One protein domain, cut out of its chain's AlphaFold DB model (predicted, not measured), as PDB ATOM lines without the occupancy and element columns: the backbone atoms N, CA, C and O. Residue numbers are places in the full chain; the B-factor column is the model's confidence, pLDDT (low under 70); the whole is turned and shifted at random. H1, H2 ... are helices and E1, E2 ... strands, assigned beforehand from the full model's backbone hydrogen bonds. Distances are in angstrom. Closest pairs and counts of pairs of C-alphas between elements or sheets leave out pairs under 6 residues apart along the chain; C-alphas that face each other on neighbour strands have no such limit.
ATOM      1  N   ALA A 126       0.339-253.973 -26.075       87.50
ATOM      2  CA  ALA A 126       0.504-252.866 -27.021       87.50
ATOM      3  C   ALA A 126       1.057-251.567 -26.395       87.50
ATOM      4  O   ALA A 126       1.506-250.684 -27.117       87.50
ATOM      5  N   ALA A 127       0.991-251.431 -25.068       90.12
ATOM      6  CA  ALA A 127       1.510-250.283 -24.328       90.12
ATOM      7  C   ALA A 127       2.879-250.565 -23.683       90.12
ATOM      8  O   ALA A 127       3.509-249.646 -23.154       90.12
ATOM      9  N   ALA A 128       3.347-251.815 -23.720       91.88
ATOM     10  CA  ALA A 128       4.653-252.185 -23.204       91.88
ATOM     11  C   ALA A 128       5.756-251.704 -24.158       91.88
ATOM     12  O   ALA A 128       5.775-252.039 -25.342       91.88
ATOM     13  N   LYS A 129       6.688-250.904 -23.634       94.44
ATOM     14  CA  LYS A 129       7.883-250.494 -24.381       94.44
ATOM     15  C   LYS A 129       8.861-251.670 -24.481       94.44
ATOM     16  O   LYS A 129       8.918-252.443 -23.527       94.44
ATOM     17  N   PRO A 130       9.645-251.790 -25.564       96.12
ATOM     18  CA  PRO A 130      10.758-252.730 -25.620       96.12
ATOM     19  C   PRO A 130      11.742-252.522 -24.467       96.12
ATOM     20  O   PRO A 130      11.960-251.389 -24.028       96.12
ATOM     21  N   TRP A 131      12.345-253.610 -24.006       97.56
ATOM     22  CA  TRP A 131      13.468-253.585 -23.075       97.56
ATOM     23  C   TRP A 131      14.792-253.731 -23.837       97.56
ATOM     24  O   TRP A 131      14.834-254.344 -24.904       97.56
ATOM     25  N   SER A 132      15.866-253.152 -23.303       96.44
ATOM     26  CA  SER A 132      17.217-253.261 -23.854       96.44
ATOM     27  C   SER A 132      18.245-253.245 -22.727       96.44
ATOM     28  O   SER A 132      18.130-252.413 -21.825       96.44
ATOM     29  N   GLY A 133      19.236-254.128 -22.799       94.38
ATOM     30  CA  GLY A 133      20.332-254.258 -21.836       94.38
ATOM     31  C   GLY A 133      21.277-255.388 -22.246       94.38
ATOM     32  O   GLY A 133      20.864-256.310 -22.943       94.38
ATOM     33  N   SER A 134      22.548-255.317 -21.846       89.94
ATOM     34  CA  SER A 134      23.573-256.336 -22.138       89.94
ATOM     35  C   SER A 134      23.616-256.804 -23.612       89.94
ATOM     36  O   SER A 134      23.688-257.999 -23.892       89.94
ATOM     37  N   ASP A 135      23.524-255.865 -24.563       89.75
ATOM     38  CA  ASP A 135      23.458-256.114 -26.021       89.75
ATOM     39  C   ASP A 135      22.273-256.982 -26.494       89.75
ATOM     40  O   ASP A 135      22.268-257.522 -27.604       89.75
ATOM     41  N   VAL A 136      21.240-257.093 -25.662       94.38
ATOM     42  CA  VAL A 136      19.994-257.798 -25.947       94.38
ATOM     43  C   VAL A 136      18.854-256.795 -26.005       94.38
ATOM     44  O   VAL A 136      18.718-255.940 -25.133       94.38
ATOM     45  N   THR A 137      17.984-256.936 -27.001       96.69
ATOM     46  CA  THR A 137      16.692-256.244 -27.018       96.69
ATOM     47  C   THR A 137      15.560-257.246 -26.874       96.69
ATOM     48  O   THR A 137      15.615-258.354 -27.405       96.69
ATOM     49  N   ALA A 138      14.522-256.874 -26.134       97.00
ATOM     50  CA  ALA A 138      13.345-257.699 -25.929       97.00
ATOM     51  C   ALA A 138      12.082-256.915 -26.282       97.00
ATOM     52  O   ALA A 138      11.839-255.826 -25.759       97.00
ATOM     53  N   GLU A 139      11.264-257.483 -27.161       97.00
ATOM     54  CA  GLU A 139      10.037-256.863 -27.645       97.00
ATOM     55  C   GLU A 139       8.816-257.715 -27.297       97.00
ATOM     56  O   GLU A 139       8.833-258.938 -27.484       97.00
ATOM     57  N   PRO A 140       7.730-257.094 -26.810       95.56
ATOM     58  CA  PRO A 140       6.506-257.807 -26.512       95.56
ATOM     59  C   PRO A 140       5.795-258.158 -27.824       95.56
ATOM     60  O   PRO A 140       5.595-257.317 -28.699       95.56
ATOM     61  N   THR A 141       5.402-259.415 -27.974       94.00
ATOM     62  CA  THR A 141       4.750-259.923 -29.181       94.00
ATOM     63  C   THR A 141       3.655-260.923 -28.835       94.00
ATOM     64  O   THR A 141       3.391-261.250 -27.678       94.00
ATOM     65  N   ILE A 142       2.973-261.407 -29.859       92.19
ATOM     66  CA  ILE A 142       1.918-262.394 -29.739       92.19
ATOM     67  C   ILE A 142       2.311-263.605 -30.573       92.19
ATOM     68  O   ILE A 142       2.774-263.462 -31.704       92.19
ATOM     69  N   HIS A 143       2.095-264.802 -30.037       89.19
ATOM     70  CA  HIS A 143       2.289-266.039 -30.780       89.19
ATOM     71  C   HIS A 143       1.020-266.890 -30.795       89.19
ATOM     72  O   HIS A 143       0.308-267.000 -29.794       89.19
ATOM     73  N   THR A 144       0.751-267.520 -31.935       87.06
ATOM     74  CA  THR A 144      -0.427-268.369 -32.129       87.06
ATOM     75  C   THR A 144      -0.040-269.838 -32.007       87.06
ATOM     76  O   THR A 144       0.601-270.396 -32.891       87.06
ATOM     77  N   PHE A 145      -0.483-270.489 -30.933       78.12
ATOM     78  CA  PHE A 145      -0.378-271.935 -30.743       78.12
ATOM     79  C   PHE A 145      -1.688-272.617 -31.131       78.12
ATOM     80  O   PHE A 145      -2.648-272.665 -30.353       78.12
ATOM     81  N   GLY A 146      -1.742-273.154 -32.348       80.56
ATOM     82  CA  GLY A 146      -2.954-273.776 -32.879       80.56
ATOM     83  C   GLY A 146      -4.101-272.765 -32.959       80.56
ATOM     84  O   GLY A 146      -4.098-271.897 -33.822       80.56
ATOM     85  N   ARG A 147      -5.086-272.875 -32.058       83.69
ATOM     86  CA  ARG A 147      -6.245-271.958 -31.984       83.69
ATOM     87  C   ARG A 147      -6.118-270.872 -30.913       83.69
ATOM     88  O   ARG A 147      -7.013-270.039 -30.808       83.69
ATOM     89  N   ARG A 148      -5.072-270.909 -30.083       86.12
ATOM     90  CA  ARG A 148      -4.896-269.969 -28.972       86.12
ATOM     91  C   ARG A 148      -3.800-268.970 -29.292       86.12
ATOM     92  O   ARG A 148      -2.709-269.339 -29.711       86.12
ATOM     93  N   THR A 149      -4.099-267.718 -29.008       88.06
ATOM     94  CA  THR A 149      -3.182-266.597 -29.127       88.06
ATOM     95  C   THR A 149      -2.662-266.269 -27.734       88.06
ATOM     96  O   THR A 149      -3.466-266.022 -26.836       88.06
ATOM     97  N   VAL A 150      -1.345-266.321 -27.533       90.69
ATOM     98  CA  VAL A 150      -0.718-266.081 -26.225       90.69
ATOM     99  C   VAL A 150       0.322-264.962 -26.301       90.69
ATOM    100  O   VAL A 150       0.966-264.801 -27.343       90.69
ATOM    101  N   PRO A 151       0.519-264.202 -25.213       93.38
ATOM    102  CA  PRO A 151       1.624-263.263 -25.085       93.38
ATOM    103  C   PRO A 151       2.978-263.975 -25.153       93.38
ATOM    104  O   PRO A 151       3.202-265.012 -24.521       93.38
ATOM    105  N   ALA A 152       3.893-263.389 -25.908       94.00
ATOM    106  CA  ALA A 152       5.258-263.851 -26.074       94.00
ATOM    107  C   ALA A 152       6.226-262.659 -26.038       94.00
ATOM    108  O   ALA A 152       5.823-261.500 -26.126       94.00
ATOM    109  N   ILE A 153       7.511-262.948 -25.904       95.25
ATOM    110  CA  ILE A 153       8.597-261.977 -26.000       95.25
ATOM    111  C   ILE A 153       9.523-262.443 -27.111       95.25
ATOM    112  O   ILE A 153       9.933-263.602 -27.109       95.25
ATOM    113  N   THR A 154       9.861-261.550 -28.037       95.31
ATOM    114  CA  THR A 154      10.976-261.765 -28.961       95.31
ATOM    115  C   THR A 154      12.235-261.190 -28.330       95.31
ATOM    116  O   THR A 154      12.287-259.991 -28.076       95.31
ATOM    117  N   ILE A 155      13.236-262.027 -28.083       95.19
ATOM    118  CA  ILE A 155      14.566-261.632 -27.628       95.19
ATOM    119  C   ILE A 155      15.493-261.626 -28.841       95.19
ATOM    120  O   ILE A 155      15.683-262.661 -29.482       95.19
ATOM    121  N   THR A 156      16.065-260.468 -29.151       95.00
ATOM    122  CA  THR A 156      17.012-260.274 -30.247       95.00
ATOM    123  C   THR A 156      18.415-260.103 -29.689       95.00
ATOM    124  O   THR A 156      18.662-259.287 -28.804       95.00
ATOM    125  N   THR A 157      19.333-260.884 -30.241       92.56
ATOM    126  CA  THR A 157      20.763-260.885 -29.929       92.56
ATOM    127  C   THR A 157      21.558-260.685 -31.219       92.56
ATOM    128  O   THR A 157      20.994-260.702 -32.317       92.56
ATOM    129  N   ARG A 158      22.887-260.589 -31.114       89.12
ATOM    130  CA  ARG A 158      23.784-260.613 -32.285       89.12
ATOM    131  C   ARG A 158      23.618-261.860 -33.161       89.12
ATOM    132  O   ARG A 158      23.848-261.795 -34.363       89.12
ATOM    133  N   ASP A 159      23.233-262.982 -32.554       86.69
ATOM    134  CA  ASP A 159      23.148-264.283 -33.216       86.69
ATOM    135  C   ASP A 159      21.739-264.536 -33.796       86.69
ATOM    136  O   ASP A 159      21.532-265.522 -34.505       86.69
ATOM    137  N   GLY A 160      20.773-263.642 -33.547       88.75
ATOM    138  CA  GLY A 160      19.424-263.691 -34.115       88.75
ATOM    139  C   GLY A 160      18.313-263.375 -33.114       88.75
ATOM    140  O   GLY A 160      18.562-263.062 -31.947       88.75
ATOM    141  N   ALA A 161      17.073-263.463 -33.598       91.69
ATOM    142  CA  ALA A 161      15.863-263.277 -32.807       91.69
ATOM    143  C   ALA A 161      15.243-264.626 -32.431       91.69
ATOM    144  O   ALA A 161      15.207-265.557 -33.231       91.69
ATOM    145  N   THR A 162      14.749-264.722 -31.204       93.12
ATOM    146  CA  THR A 162      14.175-265.939 -30.623       93.12
ATOM    147  C   THR A 162      12.935-265.560 -29.831       93.12
ATOM    148  O   THR A 162      12.819-264.422 -29.383       93.12
ATOM    149  N   ARG A 163      11.958-266.459 -29.693       94.06
ATOM    150  CA  ARG A 163      10.689-266.129 -29.025       94.06
ATOM    151  C   ARG A 163      10.456-267.012 -27.821       94.06
ATOM    152  O   ARG A 163      10.664-268.212 -27.908       94.06
ATOM    153  N   PHE A 164       9.934-266.437 -26.749       94.44
ATOM    154  CA  PHE A 164       9.609-267.122 -25.500       94.44
ATOM    155  C   PHE A 164       8.186-266.793 -25.069       94.44
ATOM    156  O   PHE A 164       7.696-265.693 -25.331       94.44
ATOM    157  N   ARG A 165       7.502-267.717 -24.388       93.62
ATOM    158  CA  ARG A 165       6.205-267.401 -23.774       93.62
ATOM    159  C   ARG A 165       6.412-266.547 -22.527       93.62
ATOM    160  O   ARG A 165       7.291-266.834 -21.718       93.62
ATOM    161  N   VAL A 166       5.558-265.540 -22.331       94.12
ATOM    162  CA  VAL A 166       5.637-264.671 -21.140       94.12
ATOM    163  C   VAL A 166       5.433-265.477 -19.855       94.12
ATOM    164  O   VAL A 166       6.165-265.278 -18.891       94.12
ATOM    165  N   SER A 167       4.486-266.418 -19.845       91.06
ATOM    166  CA  SER A 167       4.208-267.274 -18.683       91.06
ATOM    167  C   SER A 167       5.373-268.189 -18.302       91.06
ATOM    168  O   SER A 167       5.628-268.386 -17.118       91.06
ATOM    169  N   GLU A 168       6.112-268.718 -19.278       92.62
ATOM    170  CA  GLU A 168       7.279-269.569 -19.014       92.62
ATOM    171  C   GLU A 168       8.456-268.747 -18.479       92.62
ATOM    172  O   GLU A 168       9.104-269.162 -17.519       92.62
ATOM    173  N   LEU A 169       8.679-267.541 -19.015       94.19
ATOM    174  CA  LEU A 169       9.672-266.611 -18.472       94.19
ATOM    175  C   LEU A 169       9.314-266.148 -17.055       94.19
ATOM    176  O   LEU A 169      10.176-266.138 -16.179       94.19
ATOM    177  N   ALA A 170       8.047-265.814 -16.795       91.50
ATOM    178  CA  ALA A 170       7.578-265.473 -15.454       91.50
ATOM    179  C   ALA A 170       7.799-266.636 -14.468       91.50
ATOM    180  O   ALA A 170       8.353-266.425 -13.388       91.50
ATOM    181  N   GLY A 171       7.462-267.868 -14.871       87.19
ATOM    182  CA  GLY A 171       7.716-269.079 -14.088       87.19
ATOM    183  C   GLY A 171       9.201-269.309 -13.795       87.19
ATOM    184  O   GLY A 171       9.562-269.669 -12.675       87.19
ATOM    185  N   PHE A 172      10.080-269.031 -14.755       91.31
ATOM    186  CA  PHE A 172      11.528-269.081 -14.559       91.31
ATOM    187  C   PHE A 172      12.034-268.055 -13.543       91.31
ATOM    188  O   PHE A 172      12.813-268.396 -12.649       91.31
ATOM    189  N   PHE A 173      11.543-266.816 -13.595       90.38
ATOM    190  CA  PHE A 173      11.862-265.811 -12.573       90.38
ATOM    191  C   PHE A 173      11.289-266.167 -11.193       90.38
ATOM    192  O   PHE A 173      11.907-265.878 -10.168       90.38
ATOM    193  N   ASP A 174      10.162-266.878 -11.151       84.75
ATOM    194  CA  ASP A 174       9.577-267.432  -9.926       84.75
ATOM    195  C   ASP A 174      10.262-268.725  -9.445       84.75
ATOM    196  O   ASP A 174       9.911-269.258  -8.383       84.75
ATOM    197  N   LYS A 175      11.297-269.187 -10.163       81.12
ATOM    198  CA  LYS A 175      12.071-270.407  -9.884       81.12
ATOM    199  C   LYS A 175      11.227-271.682  -9.959       81.12
ATOM    200  O   LYS A 175      11.496-272.653  -9.247       81.12
ATOM    201  N   GLU A 176      10.184-271.671 -10.787       79.56
ATOM    202  CA  GLU A 176       9.403-272.866 -11.111       79.56
ATOM    203  C   GLU A 176      10.154-273.786 -12.078       79.56
ATOM    204  O   GLU A 176      10.030-275.007 -11.983       79.56
ATOM    205  N   THR A 177      10.952-273.199 -12.970       82.25
ATOM    206  CA  THR A 177      11.842-273.890 -13.902       82.25
ATOM    207  C   THR A 177      13.231-273.263 -13.840       82.25
ATOM    208  O   THR A 177      13.365-272.056 -13.644       82.25
ATOM    209  N   ASP A 178      14.274-274.082 -13.989       85.31
ATOM    210  CA  ASP A 178      15.661-273.594 -13.997       85.31
ATOM    211  C   ASP A 178      16.142-273.220 -15.421       85.31
ATOM    212  O   ASP A 178      17.161-272.549 -15.581       85.31
ATOM    213  N   THR A 179      15.382-273.614 -16.451       87.81
ATOM    214  CA  THR A 179      15.625-273.310 -17.870       87.81
ATOM    215  C   THR A 179      14.293-273.070 -18.583       87.81
ATOM    216  O   THR A 179      13.291-273.714 -18.260       87.81
ATOM    217  N   VAL A 180      14.281-272.151 -19.549       92.69
ATOM    218  CA  VAL A 180      13.144-271.888 -20.443       92.69
ATOM    219  C   VAL A 180      13.553-272.144 -21.880       92.69
ATOM    220  O   VAL A 180      14.620-271.714 -22.307       92.69
ATOM    221  N   GLU A 181      12.677-272.803 -22.625       91.94
ATOM    222  CA  GLU A 181      12.862-273.106 -24.039       91.94
ATOM    223  C   GLU A 181      12.148-272.081 -24.918       91.94
ATOM    224  O   GLU A 181      11.067-271.583 -24.591       91.94
ATOM    225  N   SER A 182      12.749-271.770 -26.059       91.81
ATOM    226  CA  SER A 182      12.116-270.937 -27.068       91.81
ATOM    227  C   SER A 182      10.915-271.644 -27.697       91.81
ATOM    228  O   SER A 182      10.885-272.863 -27.862       91.81
ATOM    229  N   ILE A 183       9.954-270.857 -28.159       89.50
ATOM    230  CA  ILE A 183       8.802-271.311 -28.928       89.50
ATOM    231  C   ILE A 183       9.268-272.056 -30.199       89.50
ATOM    232  O   ILE A 183      10.107-271.525 -30.932       89.50
ATOM    233  N   PRO A 184       8.695-273.236 -30.517       78.19
ATOM    234  CA  PRO A 184       9.042-273.984 -31.724       78.19
ATOM    235  C   PRO A 184       8.830-273.171 -33.010       78.19
ATOM    236  O   PRO A 184       7.784-272.543 -33.175       78.19
ATOM    237  N   GLY A 185       9.779-273.238 -33.953       68.00
ATOM    238  CA  GLY A 185       9.569-272.756 -35.325       68.00
ATOM    239  C   GLY A 185      10.780-272.157 -36.044       68.00
ATOM    240  O   GLY A 185      10.808-272.208 -37.269       68.00
ATOM    241  N   GLU A 186      11.775-271.621 -35.332       66.88
ATOM    242  CA  GLU A 186      12.940-270.980 -35.974       66.88
ATOM    243  C   GLU A 186      14.266-271.565 -35.478       66.88
ATOM    244  O   GLU A 186      14.973-272.222 -36.241       66.88
ATOM    245  N   ARG A 187      14.598-271.365 -34.199       75.81
ATOM    246  CA  ARG A 187      15.871-271.791 -33.608       75.81
ATOM    247  C   ARG A 187      15.651-272.157 -32.147       75.81
ATOM    248  O   ARG A 187      15.120-271.330 -31.408       75.81
ATOM    249  N   LEU A 188      16.011-273.379 -31.748       87.56
ATOM    250  CA  LEU A 188      15.865-273.798 -30.358       87.56
ATOM    251  C   LEU A 188      16.922-273.088 -29.516       87.56
ATOM    252  O   LEU A 188      18.125-273.239 -29.726       87.56
ATOM    253  N   THR A 189      16.447-272.269 -28.590       91.56
ATOM    254  CA  THR A 189      17.278-271.501 -27.670       91.56
ATOM    255  C   THR A 189      16.789-271.708 -26.254       91.56
ATOM    256  O   THR A 189      15.590-271.827 -25.997       91.56
ATOM    257  N   PHE A 190      17.737-271.724 -25.331       91.88
ATOM    258  CA  PHE A 190      17.498-271.937 -23.919       91.88
ATOM    259  C   PHE A 190      17.918-270.692 -23.153       91.88
ATOM    260  O   PHE A 190      19.059-270.251 -23.266       91.88
ATOM    261  N   LEU A 191      17.015-270.137 -22.351       94.00
ATOM    262  CA  LEU A 191      17.372-269.156 -21.333       94.00
ATOM    263  C   LEU A 191      17.594-269.896 -20.013       94.00
ATOM    264  O   LEU A 191      16.694-270.589 -19.535       94.00
ATOM    265  N   THR A 192      18.775-269.760 -19.417       93.44
ATOM    266  CA  THR A 192      19.107-270.409 -18.141       93.44
ATOM    267  C   THR A 192      20.003-269.526 -17.273       93.44
ATOM    268  O   THR A 192      20.438-268.452 -17.693       93.44
ATOM    269  N   ARG A 193      20.247-269.961 -16.034       91.31
ATOM    270  CA  ARG A 193      21.185-269.324 -15.105       91.31
ATOM    271  C   ARG A 193      22.500-270.085 -15.076       91.31
ATOM    272  O   ARG A 193      22.516-271.316 -15.012       91.31
ATOM    273  N   VAL A 194      23.601-269.346 -15.036       88.94
ATOM    274  CA  VAL A 194      24.919-269.920 -14.757       88.94
ATOM    275  C   VAL A 194      24.888-270.615 -13.392       88.94
ATOM    276  O   VAL A 194      24.363-270.071 -12.417       88.94
ATOM    277  N   GLY A 195      25.413-271.843 -13.347       81.38
ATOM    278  CA  GLY A 195      25.444-272.698 -12.156       81.38
ATOM    279  C   GLY A 195      24.325-273.745 -12.067       81.38
ATOM    280  O   GLY A 195      24.449-274.673 -11.272       81.38
ATOM    281  N   VAL A 196      23.277-273.656 -12.899       81.50
ATOM    282  CA  VAL A 196      22.193-274.661 -12.949       81.50
ATOM    283  C   VAL A 196      22.655-275.959 -13.609       81.50
ATOM    284  O   VAL A 196      22.348-277.059 -13.141       81.50
ATOM    285  N   ALA A 197      23.365-275.839 -14.729       79.69
ATOM    286  CA  ALA A 197      23.840-276.981 -15.491       79.69
ATOM    287  C   ALA A 197      25.059-277.630 -14.815       79.69
ATOM    288  O   ALA A 197      25.839-276.967 -14.127       79.69
ATOM    289  N   ALA A 198      25.236-278.940 -15.009       77.62
ATOM    290  CA  ALA A 198      26.416-279.628 -14.497       77.62
ATOM    291  C   ALA A 198      27.689-279.052 -15.157       77.62
ATOM    292  O   ALA A 198      27.652-278.763 -16.355       77.62
ATOM    293  N   PRO A 199      28.811-278.882 -14.433       76.88
ATOM    294  CA  PRO A 199      30.015-278.258 -14.996       76.88
ATOM    295  C   PRO A 199      30.620-278.996 -16.195       76.88
ATOM    296  O   PRO A 199      31.324-278.388 -16.986       76.88
ATOM    297  N   ASP A 200      30.368-280.299 -16.299       78.38
ATOM    298  CA  ASP A 200      30.786-281.194 -17.383       78.38
ATOM    299  C   ASP A 200      29.735-281.327 -18.497       78.38
ATOM    300  O   ASP A 200      29.901-282.109 -19.431       78.38
ATOM    301  N   SER A 201      28.624-280.596 -18.392       81.62
ATOM    302  CA  SER A 201      27.666-280.469 -19.483       81.62
ATOM    303  C   SER A 201      28.103-279.372 -20.442       81.62
ATOM    304  O   SER A 201      28.760-278.415 -20.042       81.62
ATOM    305  N   VAL A 202      27.635-279.459 -21.683       81.94
ATOM    306  CA  VAL A 202      27.850-278.442 -22.721       81.94
ATOM    307  C   VAL A 202      27.530-277.027 -22.218       81.94
ATOM    308  O   VAL A 202      28.331-276.113 -22.371       81.94
ATOM    309  N   ILE A 203      26.394-276.847 -21.533       81.44
ATOM    310  CA  ILE A 203      26.003-275.551 -20.958       81.44
ATOM    311  C   ILE A 203      26.976-275.122 -19.846       81.44
ATOM    312  O   ILE A 203      27.294-273.941 -19.723       81.44
ATOM    313  N   GLY A 204      27.457-276.064 -19.032       83.00
ATOM    314  CA  GLY A 204      28.455-275.801 -17.991       83.00
ATOM    315  C   GLY A 204      29.798-275.346 -18.562       83.00
ATOM    316  O   GLY A 204      30.383-274.392 -18.054       83.00
ATOM    317  N   GLU A 205      30.247-275.965 -19.654       85.31
ATOM    318  CA  GLU A 205      31.459-275.565 -20.374       85.31
ATOM    319  C   GLU A 205      31.290-274.200 -21.053       85.31
ATOM    320  O   GLU A 205      32.135-273.320 -20.889       85.31
ATOM    321  N   ALA A 206      30.162-273.976 -21.732       85.75
ATOM    322  CA  ALA A 206      29.856-272.717 -22.412       85.75
ATOM    323  C   ALA A 206      29.750-271.522 -21.454       85.75
ATOM    324  O   ALA A 206      29.980-270.377 -21.840       85.75
ATOM    325  N   THR A 207      29.396-271.776 -20.196       89.19
ATOM    326  CA  THR A 207      29.265-270.748 -19.157       89.19
ATOM    327  C   THR A 207      30.462-270.687 -18.210       89.19
ATOM    328  O   THR A 207      30.444-269.926 -17.239       89.19
ATOM    329  N   ALA A 208      31.524-271.447 -18.490       87.62
ATOM    330  CA  ALA A 208      32.707-271.488 -17.649       87.62
ATOM    331  C   ALA A 208      33.344-270.094 -17.503       87.62
ATOM    332  O   ALA A 208      33.641-269.406 -18.477       87.62
ATOM    333  N   GLY A 209      33.574-269.684 -16.254       85.88
ATOM    334  CA  GLY A 209      34.173-268.388 -15.921       85.88
ATOM    335  C   GLY A 209      33.184-267.226 -15.814       85.88
ATOM    336  O   GLY A 209      33.596-266.140 -15.409       85.88
ATOM    337  N   LEU A 210      31.897-267.437 -16.113       89.88
ATOM    338  CA  LEU A 210      30.858-266.450 -15.823       89.88
ATOM    339  C   LEU A 210      30.463-266.486 -14.335       89.88
ATOM    340  O   LEU A 210      30.519-267.549 -13.712       89.88
ATOM    341  N   PRO A 211      30.051-265.347 -13.748       87.00
ATOM    342  CA  PRO A 211      29.517-265.322 -12.391       87.00
ATOM    343  C   PRO A 211      28.234-266.153 -12.271       87.00
ATOM    344  O   PRO A 211      27.401-266.150 -13.180       87.00
ATOM    345  N   ASP A 212      28.041-266.797 -11.118       83.50
ATOM    346  CA  ASP A 212      26.776-267.452 -10.767       83.50
ATOM    347  C   ASP A 212      25.590-266.475 -10.882       83.50
ATOM    348  O   ASP A 212      25.746-265.262 -10.739       83.50
ATOM    349  N   ASP A 213      24.388-267.009 -11.118       81.69
ATOM    350  CA  ASP A 213      23.126-266.263 -11.291       81.69
ATOM    351  C   ASP A 213      23.033-265.367 -12.542       81.69
ATOM    352  O   ASP A 213      21.932-264.887 -12.842       81.69
ATOM    353  N   THR A 214      24.120-265.222 -13.310       91.56
ATOM    354  CA  THR A 214      24.112-264.605 -14.644       91.56
ATOM    355  C   THR A 214      23.095-265.307 -15.539       91.56
ATOM    356  O   THR A 214      23.013-266.539 -15.552       91.56
ATOM    357  N   LEU A 215      22.314-264.537 -16.296       94.56
ATOM    358  CA  LEU A 215      21.399-265.096 -17.283       94.56
ATOM    359  C   LEU A 215      22.130-265.299 -18.601       94.56
ATOM    360  O   LEU A 215      22.785-264.390 -19.106       94.56
ATOM    361  N   VAL A 216      21.985-266.482 -19.180       94.56
ATOM    362  CA  VAL A 216      22.587-266.809 -20.470       94.56
ATOM    363  C   VAL A 216      21.537-267.333 -21.426       94.56
ATOM    364  O   VAL A 216      20.667-268.124 -21.052       94.56
ATOM    365  N   LEU A 217      21.641-266.884 -22.670       93.69
ATOM    366  CA  LEU A 217      20.907-267.448 -23.786       93.69
ATOM    367  C   LEU A 217      21.843-268.399 -24.530       93.69
ATOM    368  O   LEU A 217      22.864-267.961 -25.056       93.69
ATOM    369  N   ILE A 218      21.511-269.685 -24.556       91.69
ATOM    370  CA  ILE A 218      22.290-270.734 -25.219       91.69
ATOM    371  C   ILE A 218      21.532-271.187 -26.453       91.69
ATOM    372  O   ILE A 218      20.344-271.504 -26.378       91.69
ATOM    373  N   ASP A 219      22.224-271.227 -27.578       88.81
ATOM    374  CA  ASP A 219      21.669-271.714 -28.825       88.81
ATOM    375  C   ASP A 219      21.997-273.189 -29.020       88.81
ATOM    376  O   ASP A 219      23.157-273.563 -28.901       88.81
ATOM    377  N   GLU A 220      21.016-274.022 -29.368       84.25
ATOM    378  CA  GLU A 220      21.275-275.452 -29.593       84.25
ATOM    379  C   GLU A 220      22.295-275.689 -30.722       84.25
ATOM    380  O   GLU A 220      23.046-276.658 -30.699       84.25
ATOM    381  N   LYS A 221      22.344-274.803 -31.726       81.44
ATOM    382  CA  LYS A 221      23.223-274.970 -32.893       81.44
ATOM    383  C   LYS A 221      24.667-274.531 -32.628       81.44
ATOM    384  O   LYS A 221      25.568-274.983 -33.333       81.44
ATOM    385  N   ASP A 222      24.873-273.611 -31.690       80.06
ATOM    386  CA  ASP A 222      26.191-273.116 -31.269       80.06
ATOM    387  C   ASP A 222      26.216-273.090 -29.741       80.06
ATOM    388  O   ASP A 222      26.168-272.040 -29.104       80.06
ATOM    389  N   ASP A 223      26.221-274.289 -29.169       80.12
ATOM    390  CA  ASP A 223      26.143-274.541 -27.732       80.12
ATOM    391  C   ASP A 223      27.495-274.360 -27.025       80.12
ATOM    392  O   ASP A 223      27.565-274.408 -25.801       80.12
ATOM    393  N   SER A 224      28.552-274.078 -27.792       80.75
ATOM    394  CA  SER A 224      29.914-273.832 -27.316       80.75
ATOM    395  C   SER A 224      30.089-272.480 -26.614       80.75
ATOM    396  O   SER A 224      31.051-272.282 -25.869       80.75
ATOM    397  N   ARG A 225      29.169-271.533 -26.849       87.06
ATOM    398  CA  ARG A 225      29.176-270.195 -26.245       87.06
ATOM    399  C   ARG A 225      27.755-269.659 -26.063       87.06
ATOM    400  O   ARG A 225      26.867-269.985 -26.846       87.06
ATOM    401  N   PRO A 226      27.528-268.737 -25.116       90.62
ATOM    402  CA  PRO A 226      26.263-268.029 -25.039       90.62
ATOM    403  C   PRO A 226      26.049-267.104 -26.244       90.62
ATOM    404  O   PRO A 226      26.933-266.326 -26.634       90.62
ATOM    405  N   ALA A 227      24.837-267.152 -26.795       90.75
ATOM    406  CA  ALA A 227      24.339-266.193 -27.773       90.75
ATOM    407  C   ALA A 227      24.210-264.793 -27.152       90.75
ATOM    408  O   ALA A 227      24.526-263.783 -27.785       90.75
ATOM    409  N   ALA A 228      23.814-264.750 -25.878       93.38
ATOM    410  CA  ALA A 228      23.808-263.549 -25.058       93.38
ATOM    411  C   ALA A 228      24.081-263.866 -23.585       93.38
ATOM    412  O   ALA A 228      23.795-264.965 -23.105       93.38
ATOM    413  N   VAL A 229      24.609-262.870 -22.878       94.50
ATOM    414  CA  VAL A 229      24.886-262.909 -21.444       94.50
ATOM    415  C   VAL A 229      24.295-261.638 -20.845       94.50
ATOM    416  O   VAL A 229      24.724-260.554 -21.211       94.50
ATOM    417  N   ILE A 230      23.307-261.770 -19.963       94.44
ATOM    418  CA  ILE A 230      22.660-260.650 -19.272       94.44
ATOM    419  C   ILE A 230      23.145-260.665 -17.823       94.44
ATOM    420  O   ILE A 230      22.989-261.673 -17.127       94.44
ATOM    421  N   VAL A 231      23.742-259.559 -17.380       92.88
ATOM    422  CA  VAL A 231      24.448-259.454 -16.092       92.88
ATOM    423  C   VAL A 231      23.822-258.410 -15.168       92.88
ATOM    424  O   VAL A 231      23.118-257.507 -15.611       92.88
ATOM    425  N   ASP A 232      24.093-258.538 -13.870       89.88
ATOM    426  CA  ASP A 232      23.861-257.507 -12.853       89.88
ATOM    427  C   ASP A 232      22.468-256.840 -12.905       89.88
ATOM    428  O   ASP A 232      21.434-257.501 -12.768       89.88
ATOM    429  N   GLU A 233      22.430-255.515 -13.055       92.81
ATOM    430  CA  GLU A 233      21.212-254.704 -13.048       92.81
ATOM    431  C   GLU A 233      20.299-255.007 -14.245       92.81
ATOM    432  O   GLU A 233      19.072-254.931 -14.120       92.81
ATOM    433  N   ASP A 234      20.861-255.450 -15.372       95.00
ATOM    434  CA  ASP A 234      20.082-255.809 -16.556       95.00
ATOM    435  C   ASP A 234      19.205-257.035 -16.291       95.00
ATOM    436  O   ASP A 234      18.072-257.090 -16.762       95.00
ATOM    437  N   ILE A 235      19.653-257.975 -15.451       94.00
ATOM    438  CA  ILE A 235      18.823-259.109 -15.016       94.00
ATOM    439  C   ILE A 235      17.588-258.602 -14.266       94.00
ATOM    440  O   ILE A 235      16.475-259.073 -14.506       94.00
ATOM    441  N   VAL A 236      17.778-257.643 -13.357       93.19
ATOM    442  CA  VAL A 236      16.710-257.115 -12.498       93.19
ATOM    443  C   VAL A 236      15.715-256.297 -13.313       93.19
ATOM    444  O   VAL A 236      14.502-256.450 -13.143       93.19
ATOM    445  N   THR A 237      16.201-255.442 -14.213       95.50
ATOM    446  CA  THR A 237      15.332-254.629 -15.070       95.50
ATOM    447  C   THR A 237      14.599-255.485 -16.098       95.50
ATOM    448  O   THR A 237      13.407-255.258 -16.318       95.50
ATOM    449  N   PHE A 238      15.254-256.510 -16.655       96.25
ATOM    450  CA  PHE A 238      14.621-257.472 -17.552       96.25
ATOM    451  C   PHE A 238      13.532-258.268 -16.831       96.25
ATOM    452  O   PHE A 238      12.398-258.317 -17.302       96.25
ATOM    453  N   GLU A 239      13.828-258.824 -15.652       95.06
ATOM    454  CA  GLU A 239      12.841-259.531 -14.831       95.06
ATOM    455  C   GLU A 239      11.643-258.631 -14.510       95.06
ATOM    456  O   GLU A 239      10.490-259.033 -14.687       95.06
ATOM    457  N   HIS A 240      11.902-257.404 -14.051       94.06
ATOM    458  CA  HIS A 240      10.842-256.456 -13.735       94.06
ATOM    459  C   HIS A 240       9.973-256.173 -14.964       94.06
ATOM    460  O   HIS A 240       8.747-256.241 -14.874       94.06
ATOM    461  N   TRP A 241      10.597-255.933 -16.117       95.81
ATOM    462  CA  TRP A 241       9.903-255.704 -17.376       95.81
ATOM    463  C   TRP A 241       9.030-256.896 -17.785       95.81
ATOM    464  O   TRP A 241       7.835-256.709 -18.013       95.81
ATOM    465  N   VAL A 242       9.563-258.126 -17.779       95.25
ATOM    466  CA  VAL A 242       8.785-259.345 -18.075       95.25
ATOM    467  C   VAL A 242       7.581-259.456 -17.139       95.25
ATOM    468  O   VAL A 242       6.472-259.759 -17.579       95.25
ATOM    469  N   ARG A 243       7.761-259.147 -15.850       93.19
ATOM    470  CA  ARG A 243       6.681-259.201 -14.855       93.19
ATOM    471  C   ARG A 243       5.577-258.166 -15.090       93.19
ATOM    472  O   ARG A 243       4.467-258.403 -14.617       93.19
ATOM    473  N   THR A 244       5.819-257.086 -15.834       94.31
ATOM    474  CA  THR A 244       4.752-256.145 -16.239       94.31
ATOM    475  C   THR A 244       3.878-256.679 -17.376       94.31
ATOM    476  O   THR A 244       2.784-256.163 -17.596       94.31
ATOM    477  N   LEU A 245       4.305-257.723 -18.093       93.56
ATOM    478  CA  LEU A 245       3.566-258.260 -19.235       93.56
ATOM    479  C   LEU A 245       2.472-259.259 -18.808       93.56
ATOM    480  O   LEU A 245       2.615-259.953 -17.791       93.56
TER     481      LEU A 245
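AT A GLANCE: This is residues 126 to 245 of the 248 residues of an uncharacterized protein of Curtobacterium sp. MCBD17_008 (UniProt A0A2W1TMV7). What shape do these coordinates make? Two strongly twisted four-stranded sheets, E1 to E4 and E5 to E8, lie partly face to face as a sandwich with crossed strands; H3 runs along E1 and E2, H1 packs on both sheets, and H2 packs on the second sheet's opposite face from H1. How is it built? The printed part has 120 residues and is mixed, helices and strands, in the order E1 E2 E3 E4 H1 E5 E6 H2 E7 E8 H3; both sheets are antiparallel in chain order. How large is it? It is compact, with a radius of gyration of the C-alphas of 13.7 A and spans of 40 by 30 by 28 A.

IN THESE COORDINATES: Where does the first sheet lie? E1 is residues 131 to 133, beginning at C-alpha (13.468, -253.585, -23.075); E2 is 136 to 145, 25.3 A long; E3 is 148 to 157, 27.2 A; and E4 is 160 to 165, 17.2 A. What follows? H1 is residues 166 to 173, 10.7 A, E5 is 179 to 181, E6 is 189 to 193, and H2 is 202 to 206. How does it finish? E7 is residues 215 to 219, 13.3 A, E8 is 222 to 230, 17.7 A, and H3 is 232 to 244, 19.5 A, ending at C-alpha (4.752, -256.145, -16.239).

HOW THE PARTS SIT: How is the first sheet joined? E1 to E4 form a meander, each strand the antiparallel neighbour of the one before: N 131 and O 138 are 2.9 A apart, N 141 and O 152 2.8 A, and N 155 and O 162 2.8 A. E2 bends by 62 degrees at residue 140 and E3 by 53 degrees at residue 151. And the second? N 180 and O 191 are 2.9 A apart, N 190 and O 218 2.8 A, and N 217 and O 228 2.9 A; the strands of the two sheets stand at 81 degrees. Where are the helices? H3, on one face of the first sheet in two layers, has a height over the sheet of 9.6 A, and its residues 239 to 243 touch H1 at a steep tilt of 41 degrees, opposite ways, the closest C-alphas being those of Ala 170 and Arg 243, 6.4 A apart. H2 is on the second sheet, with C-alphas 206 and 225 the closest to E8, 4.6 A apart. Do their backbones hold? Every O i to N i+4 pair is within hydrogen-bond range in H1 and H2, and 8 of 9 are in H3.

THE WHOLE: What is farthest apart? The C-alphas of Arg 147 and Gly 209 are the two farthest apart, 43.6 A. Are there cuts or long links? The printed part has no cut and no long link. Where is confidence low? Mean pLDDT of the printed part is 89.2, and residues 185 to 186 are under 70.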